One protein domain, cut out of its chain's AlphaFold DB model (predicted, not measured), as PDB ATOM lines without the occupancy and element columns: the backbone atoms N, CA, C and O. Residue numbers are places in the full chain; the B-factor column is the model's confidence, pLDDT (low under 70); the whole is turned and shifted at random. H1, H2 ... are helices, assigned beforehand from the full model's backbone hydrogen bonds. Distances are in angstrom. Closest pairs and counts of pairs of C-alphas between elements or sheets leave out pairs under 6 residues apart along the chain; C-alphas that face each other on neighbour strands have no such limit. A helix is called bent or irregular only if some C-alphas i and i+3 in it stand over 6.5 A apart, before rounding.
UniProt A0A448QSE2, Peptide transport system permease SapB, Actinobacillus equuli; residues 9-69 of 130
ATOM      1  N   TYR A   9     222.884 254.499 126.160       88.50
ATOM      2  CA  TYR A   9     222.193 253.270 125.776       88.50
ATOM      3  C   TYR A   9     220.673 253.466 125.703       88.50
ATOM      4  O   TYR A   9     220.049 253.052 124.730       88.50
ATOM      5  N   LEU A  10     220.070 254.151 126.679       91.75
ATOM      6  CA  LEU A  10     218.637 254.462 126.662       91.75
ATOM      7  C   LEU A  10     218.258 255.363 125.478       91.75
ATOM      8  O   LEU A  10     217.220 255.144 124.853       91.75
ATOM      9  N   SER A  11     219.103 256.338 125.131       88.00
ATOM     10  CA  SER A  11     218.912 257.169 123.937       88.00
ATOM     11  C   SER A  11     219.003 256.347 122.649       88.00
ATOM     12  O   SER A  11     218.171 256.518 121.759       88.00
ATOM     13  N   TYR A  12     219.966 255.425 122.559       88.81
ATOM     14  CA  TYR A  12     220.094 254.504 121.430       88.81
ATOM     15  C   TYR A  12     218.865 253.597 121.290       88.81
ATOM     16  O   TYR A  12     218.279 253.516 120.216       88.81
ATOM     17  N   VAL A  13     218.408 252.980 122.383       91.56
ATOM     18  CA  VAL A  13     217.204 252.133 122.386       91.56
ATOM     19  C   VAL A  13     215.965 252.934 121.979       91.56
ATOM     20  O   VAL A  13     215.136 252.443 121.216       91.56
ATOM     21  N   LYS A  14     215.843 254.191 122.421       92.19
ATOM     22  CA  LYS A  14     214.763 255.079 121.975       92.19
ATOM     23  C   LYS A  14     214.850 255.369 120.470       92.19
ATOM     24  O   LYS A  14     213.822 255.302 119.798       92.19
ATOM     25  N   GLY A  15     216.045 255.621 119.933       88.12
ATOM     26  CA  GLY A  15     216.280 255.758 118.489       88.12
ATOM     27  C   GLY A  15     215.893 254.500 117.702       88.12
ATOM     28  O   GLY A  15     215.161 254.595 116.719       88.12
ATOM     29  N   LEU A  16     216.238 253.311 118.211       90.25
ATOM     30  CA  LEU A  16     215.854 252.030 117.606       90.25
ATOM     31  C   LEU A  16     214.337 251.879 117.465       90.25
ATOM     32  O   LEU A  16     213.859 251.422 116.428       90.25
ATOM     33  N   THR A  17     213.560 252.298 118.472       90.69
ATOM     34  CA  THR A  17     212.084 252.255 118.382       90.69
ATOM     35  C   THR A  17     211.510 253.193 117.316       90.69
ATOM     36  O   THR A  17     210.377 253.002 116.884       90.69
ATOM     37  N   GLN A  18     212.286 254.183 116.872       90.12
ATOM     38  CA  GLN A  18     211.940 255.121 115.802       90.12
ATOM     39  C   GLN A  18     212.506 254.686 114.438       90.12
ATOM     40  O   GLN A  18     212.329 255.395 113.451       90.12
ATOM     41  N   GLY A  19     213.163 253.521 114.371       85.94
ATOM     42  CA  GLY A  19     213.795 253.000 113.159       85.94
ATOM     43  C   GLY A  19     215.195 253.556 112.887       85.94
ATOM     44  O   GLY A  19     215.775 253.236 111.851       85.94
ATOM     45  N   ASP A  20     215.761 254.353 113.798       89.56
ATOM     46  CA  ASP A  20     217.135 254.832 113.692       89.56
ATOM     47  C   ASP A  20     218.099 253.789 114.269       89.56
ATOM     48  O   ASP A  20     218.228 253.616 115.483       89.56
ATOM     49  N   LEU A  21     218.765 253.063 113.372       89.06
ATOM     50  CA  LEU A  21     219.796 252.085 113.720       89.06
ATOM     51  C   LEU A  21     221.138 252.750 114.057       89.06
ATOM     52  O   LEU A  21     222.025 252.087 114.592       89.06
ATOM     53  N   GLY A  22     221.287 254.042 113.764       88.88
ATOM     54  CA  GLY A  22     222.515 254.796 113.929       88.88
ATOM     55  C   GLY A  22     223.507 254.617 112.780       88.88
ATOM     56  O   GLY A  22     223.219 254.066 111.710       88.88
ATOM     57  N   ILE A  23     224.712 255.120 113.029       90.44
ATOM     58  CA  ILE A  23     225.834 255.116 112.095       90.44
ATOM     59  C   ILE A  23     226.839 254.050 112.523       90.44
ATOM     60  O   ILE A  23     227.150 253.905 113.705       90.44
ATOM     61  N   SER A  24     227.361 253.302 111.559       88.06
ATOM     62  CA  SER A  24     228.393 252.309 111.821       88.06
ATOM     63  C   SER A  24     229.725 252.973 112.167       88.06
ATOM     64  O   SER A  24     230.219 253.838 111.442       88.06
ATOM     65  N   TYR A  25     230.361 252.486 113.231       84.94
ATOM     66  CA  TYR A  25     231.690 252.926 113.655       84.94
ATOM     67  C   TYR A  25     232.799 252.583 112.653       84.94
ATOM     68  O   TYR A  25     233.836 253.237 112.650       84.94
ATOM     69  N   SER A  26     232.604 251.560 111.812       87.00
ATOM     70  CA  SER A  26     233.657 251.082 110.908       87.00
ATOM     71  C   SER A  26     233.797 251.927 109.643       87.00
ATOM     72  O   SER A  26     234.892 252.039 109.103       87.00
ATOM     73  N   ASN A  27     232.685 252.438 109.125       85.31
ATOM     74  CA  ASN A  27     232.587 253.006 107.778       85.31
ATOM     75  C   ASN A  27     231.782 254.314 107.731       85.31
ATOM     76  O   ASN A  27     231.718 254.935 106.679       85.31
ATOM     77  N   GLY A  28     231.201 254.769 108.848       88.06
ATOM     78  CA  GLY A  28     230.529 256.070 108.925       88.06
ATOM     79  C   GLY A  28     229.194 256.152 108.176       88.06
ATOM     80  O   GLY A  28     228.605 257.226 108.097       88.06
ATOM     81  N   GLU A  29     228.693 255.034 107.650       89.00
ATOM     82  CA  GLU A  29     227.406 254.960 106.955       89.00
ATOM     83  C   GLU A  29     226.265 254.537 107.886       89.00
ATOM     84  O   GLU A  29     226.478 253.842 108.885       89.00
ATOM     85  N   ALA A  30     225.034 254.900 107.516       91.31
ATOM     86  CA  ALA A  30     223.831 254.436 108.199       91.31
ATOM     87  C   ALA A  30     223.741 252.902 108.169       91.31
ATOM     88  O   ALA A  30     223.781 252.283 107.103       91.31
ATOM     89  N   ILE A  31     223.569 252.288 109.342       90.75
ATOM     90  CA  ILE A  31     223.508 250.825 109.490       90.75
ATOM     91  C   ILE A  31     222.335 250.243 108.691       90.75
ATOM     92  O   ILE A  31     222.457 249.166 108.107       90.75
ATOM     93  N   ALA A  32     221.224 250.978 108.591       89.69
ATOM     94  CA  ALA A  32     220.060 250.566 107.810       89.69
ATOM     95  C   ALA A  32     220.409 250.278 106.342       89.69
ATOM     96  O   ALA A  32     220.002 249.250 105.805       89.69
ATOM     97  N   ASN A  33     221.229 251.130 105.720       89.12
ATOM     98  CA  ASN A  33     221.643 250.949 104.329       89.12
ATOM     99  C   ASN A  33     222.538 249.715 104.171       89.12
ATOM    100  O   ASN A  33     222.384 248.956 103.219       89.12
ATOM    101  N   GLN A  34     223.429 249.463 105.134       88.31
ATOM    102  CA  GLN A  34     224.292 248.279 105.107       88.31
ATOM    103  C   GLN A  34     223.484 246.985 105.208       88.31
ATOM    104  O   GLN A  34     223.745 246.044 104.462       88.31
ATOM    105  N   ILE A  35     222.473 246.951 106.083       89.31
ATOM    106  CA  ILE A  35     221.566 245.805 106.206       89.31
ATOM    107  C   ILE A  35     220.803 245.597 104.899       89.31
ATOM    108  O   ILE A  35     220.781 244.481 104.386       89.31
ATOM    109  N   LEU A  36     220.223 246.656 104.327       88.12
ATOM    110  CA  LEU A  36     219.485 246.568 103.065       88.12
ATOM    111  C   LEU A  36     220.361 246.089 101.900       88.12
ATOM    112  O   LEU A  36     219.863 245.380 101.033       88.12
ATOM    113  N   ASN A  37     221.660 246.396 101.906       86.25
ATOM    114  CA  ASN A  37     222.592 245.935 100.874       86.25
ATOM    115  C   ASN A  37     222.881 244.423 100.945       86.25
ATOM    116  O   ASN A  37     223.093 243.798  99.909       86.25
ATOM    117  N   VAL A  38     222.896 243.820 102.140       87.56
ATOM    118  CA  VAL A  38     223.180 242.375 102.323       87.56
ATOM    119  C   VAL A  38     221.920 241.518 102.458       87.56
ATOM    120  O   VAL A  38     221.970 240.289 102.343       87.56
ATOM    121  N   PHE A  39     220.775 242.151 102.704       90.44
ATOM    122  CA  PHE A  39     219.504 241.476 102.929       90.44
ATOM    123  C   PHE A  39     219.028 240.640 101.722       90.44
ATOM    124  O   PHE A  39     218.701 239.468 101.939       90.44
ATOM    125  N   PRO A  40     219.053 241.142 100.465       89.00
ATOM    126  CA  PRO A  40     218.656 240.362  99.290       89.00
ATOM    127  C   PRO A  40     219.455 239.064  99.124       89.00
ATOM    128  O   PRO A  40     218.877 238.012  98.860       89.00
ATOM    129  N   ALA A  41     220.769 239.116  99.360       88.38
ATOM    130  CA  ALA A  41     221.643 237.947  99.283       88.38
ATOM    131  C   ALA A  41     221.348 236.923 100.394       88.38
ATOM    132  O   ALA A  41     221.412 235.714 100.185       88.38
ATOM    133  N   THR A  42     220.990 237.395 101.592       91.19
ATOM    134  CA  THR A  42     220.657 236.508 102.717       91.19
ATOM    135  C   THR A  42     219.337 235.785 102.467       91.19
ATOM    136  O   THR A  42     219.253 234.568 102.633       91.19
ATOM    137  N   ILE A  43     218.299 236.513 102.042       92.94
ATOM    138  CA  ILE A  43     216.979 235.917 101.824       92.94
ATOM    139  C   ILE A  43     216.974 234.983 100.608       92.94
ATOM    140  O   ILE A  43     216.351 233.924 100.670       92.94
ATOM    141  N   SER A  44     217.713 235.313  99.540       90.56
ATOM    142  CA  SER A  44     217.856 234.431  98.378       90.56
ATOM    143  C   SER A  44     218.513 233.104  98.771       90.56
ATOM    144  O   SER A  44     217.990 232.038  98.436       90.56
ATOM    145  N   LEU A  45     219.582 233.158  99.572       90.00
ATOM    146  CA  LEU A  45     220.266 231.979 100.095       90.00
ATOM    147  C   LEU A  45     219.357 231.145 101.005       90.00
ATOM    148  O   LEU A  45     219.278 229.926 100.844       90.00
ATOM    149  N   CYS A  46     218.638 231.779 101.937       93.94
ATOM    150  CA  CYS A  46     217.707 231.088 102.830       93.94
ATOM    151  C   CYS A  46     216.589 230.378 102.058       93.94
ATOM    152  O   CYS A  46     216.280 229.222 102.360       93.94
ATOM    153  N   ILE A  47     215.994 231.039 101.061       95.06
ATOM    154  CA  ILE A  47     214.932 230.456 100.234       95.06
ATOM    155  C   ILE A  47     215.481 229.283  99.421       95.06
ATOM    156  O   ILE A  47     214.897 228.199  99.455       95.06
ATOM    157  N   ALA A  48     216.622 229.453  98.745       92.06
ATOM    158  CA  ALA A  48     217.240 228.393  97.955       92.06
ATOM    159  C   ALA A  48     217.577 227.162  98.813       92.06
ATOM    160  O   ALA A  48     217.198 226.040  98.472       92.06
ATOM    161  N   ALA A  49     218.214 227.364  99.971       93.38
ATOM    162  CA  ALA A  49     218.545 226.287 100.899       93.38
ATOM    163  C   ALA A  49     217.292 225.583 101.444       93.38
ATOM    164  O   ALA A  49     217.258 224.354 101.534       93.38
ATOM    165  N   SER A  50     216.242 226.345 101.759       96.44
ATOM    166  CA  SER A  50     214.970 225.797 102.244       96.44
ATOM    167  C   SER A  50     214.271 224.956 101.178       96.44
ATOM    168  O   SER A  50     213.785 223.870 101.483       96.44
ATOM    169  N   LEU A  51     214.261 225.407  99.920       97.25
ATOM    170  CA  LEU A  51     213.695 224.648  98.805       97.25
ATOM    171  C   LEU A  51     214.450 223.338  98.576       97.25
ATOM    172  O   LEU A  51     213.825 222.288  98.447       97.25
ATOM    173  N   VAL A  52     215.784 223.368  98.593       95.75
ATOM    174  CA  VAL A  52     216.604 222.151  98.478       95.75
ATOM    175  C   VAL A  52     216.338 221.201  99.649       95.75
ATOM    176  O   VAL A  52     216.162 219.999  99.442       95.75
ATOM    177  N   SER A  53     216.243 221.723 100.875       95.19
ATOM    178  CA  SER A  53     215.898 220.928 102.060       95.19
ATOM    179  C   SER A  53     214.513 220.286 101.938       95.19
ATOM    180  O   SER A  53     214.341 219.109 102.253       95.19
ATOM    181  N   LEU A  54     213.534 221.015 101.401       97.12
ATOM    182  CA  LEU A  54     212.187 220.502 101.178       97.12
ATOM    183  C   LEU A  54     212.161 219.405 100.104       97.12
ATOM    184  O   LEU A  54     211.513 218.381 100.286       97.12
ATOM    185  N   ILE A  55     212.873 219.605  98.995       97.62
ATOM    186  CA  ILE A  55     212.854 218.686  97.850       97.62
ATOM    187  C   ILE A  55     213.669 217.421  98.125       97.62
ATOM    188  O   ILE A  55     213.305 216.357  97.638       97.62
ATOM    189  N   ILE A  56     214.766 217.513  98.879       95.94
ATOM    190  CA  ILE A  56     215.695 216.390  99.086       95.94
ATOM    191  C   ILE A  56     215.633 215.881 100.527       95.94
ATOM    192  O   ILE A  56     215.476 214.684 100.762       95.94
ATOM    193  N   GLY A  57     215.736 216.781 101.502       93.56
ATOM    194  CA  GLY A  57     215.772 216.427 102.920       93.56
ATOM    195  C   GLY A  57     214.469 215.795 103.401       93.56
ATOM    196  O   GLY A  57     214.498 214.752 104.053       93.56
ATOM    197  N   LEU A  58     213.324 216.376 103.033       95.25
ATOM    198  CA  LEU A  58     212.014 215.871 103.443       95.25
ATOM    199  C   LEU A  58     211.730 214.448 102.923       95.25
ATOM    200  O   LEU A  58     211.421 213.589 103.753       95.25
ATOM    201  N   PRO A  59     211.863 214.122 101.617       94.50
ATOM    202  CA  PRO A  59     211.620 212.757 101.158       94.50
ATOM    203  C   PRO A  59     212.638 211.757 101.700       94.50
ATOM    204  O   PRO A  59     212.238 210.651 102.052       94.50
ATOM    205  N   LEU A  60     213.921 212.117 101.833       93.50
ATOM    206  CA  LEU A  60     214.911 211.226 102.453       93.50
ATOM    207  C   LEU A  60     214.585 210.948 103.927       93.50
ATOM    208  O   LEU A  60     214.722 209.813 104.383       93.50
ATOM    209  N   GLY A  61     214.103 211.958 104.658       92.19
ATOM    210  CA  GLY A  61     213.650 211.816 106.040       92.19
ATOM    211  C   GLY A  61     212.425 210.909 106.160       92.19
ATOM    212  O   GLY A  61     212.430 209.965 106.951       92.19
ATOM    213  N   LEU A  62     211.404 211.137 105.328       94.50
ATOM    214  CA  LEU A  62     210.215 210.280 105.277       94.50
ATOM    215  C   LEU A  62     210.565 208.846 104.871       94.50
ATOM    216  O   LEU A  62     210.060 207.901 105.471       94.50
ATOM    217  N   PHE A  63     211.458 208.670 103.898       93.94
ATOM    218  CA  PHE A  63     211.903 207.355 103.450       93.94
ATOM    219  C   PHE A  63     212.678 206.620 104.550       93.94
ATOM    220  O   PHE A  63     212.436 205.439 104.796       93.94
ATOM    221  N   SER A  64     213.563 207.317 105.271       92.62
ATOM    222  CA  SER A  64     214.280 206.743 106.415       92.62
ATOM    223  C   SER A  64     213.327 206.294 107.526       92.62
ATOM    224  O   SER A  64     213.526 205.228 108.108       92.62
ATOM    225  N   ALA A  65     212.261 207.062 107.776       90.12
ATOM    226  CA  ALA A  65     211.229 206.707 108.745       90.12
ATOM    227  C   ALA A  65     210.363 205.523 108.282       90.12
ATOM    228  O   ALA A  65     210.085 204.626 109.078       90.12
ATOM    229  N   ALA A  66     209.967 205.490 107.006       93.12
ATOM    230  CA  ALA A  66     209.122 204.437 106.444       93.12
ATOM    231  C   ALA A  66     209.832 203.072 106.379       93.12
ATOM    232  O   ALA A  66     209.208 202.043 106.618       93.12
ATOM    233  N   PHE A  67     211.139 203.056 106.103       92.06
ATOM    234  CA  PHE A  67     211.941 201.832 105.979       92.06
ATOM    235  C   PHE A  67     212.866 201.602 107.180       92.06
ATOM    236  O   PHE A  67     213.946 201.029 107.028       92.06
ATOM    237  N   ARG A  68     212.457 202.038 108.377       85.56
ATOM    238  CA  ARG A  68     213.287 202.019 109.594       85.56
ATOM    239  C   ARG A  68     213.882 200.647 109.926       85.56
ATOM    240  O   ARG A  68     215.006 200.569 110.421       85.56
ATOM    241  N   ASP A  69     213.141 199.583 109.642       88.00
ATOM    242  CA  ASP A  69     213.561 198.209 109.932       88.00
ATOM    243  C   ASP A  69     214.529 197.645 108.880       88.00
ATOM    244  O   ASP A  69     215.296 196.720 109.161       88.00
TER     245      ASP A  69
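This is residues 9 to 69 of the 130 residues of the protein "Peptide transport system permease SapB" of Actinobacillus equuli (UniProt A0A448QSE2). One long helix, H2, reaches out like an arm from a small head at its first end, where the short helix H1 and the looping residues 18 to 30 lie. Residues 36 to 69, of which 36 to 66 belong to H2, stick out free and make the length of the whole, with a kink in H2 near residue 38. The printed part has 61 residues with two named helices, H1 then H2, and no named strand; its class is all helix. It is extended, with a radius of gyration of the C-alphas of 20.7 A and spans of 60 by 24 by 19 A.

H2, residues 31 to 66, is the longest helix and has a kink of 38 degrees near residue 38. It is irregular there, with C-alphas 37 and 40 lying 7.0 A apart. H1, residues 9 to 17, is apart from H2: no C-alpha of the one is within 8 A of the other. A long link of 13 residues, 18 to 30, joins H1 to H2. Every O i to N i+4 pair is within hydrogen-bond range in H1, and 28 of 32 are in H2.

H2 runs 48.7 A from C-alpha 31 at (223.508, 250.825, 109.490) to C-alpha 66 at (209.122, 204.437, 106.444). H1 has 9 residues and measures 12.6 A from first to last C-alpha, beginning with Tyr 9 at (222.193, 253.270, 125.776).

The two C-alphas farthest apart are those of Ser 11 and Asp 69, at 60.8 A. The printed part runs from residue 9 to residue 69 of a full chain of 130 residues and has no cut. The mean pLDDT of the printed part is 90.9, and no printed residue is under 70.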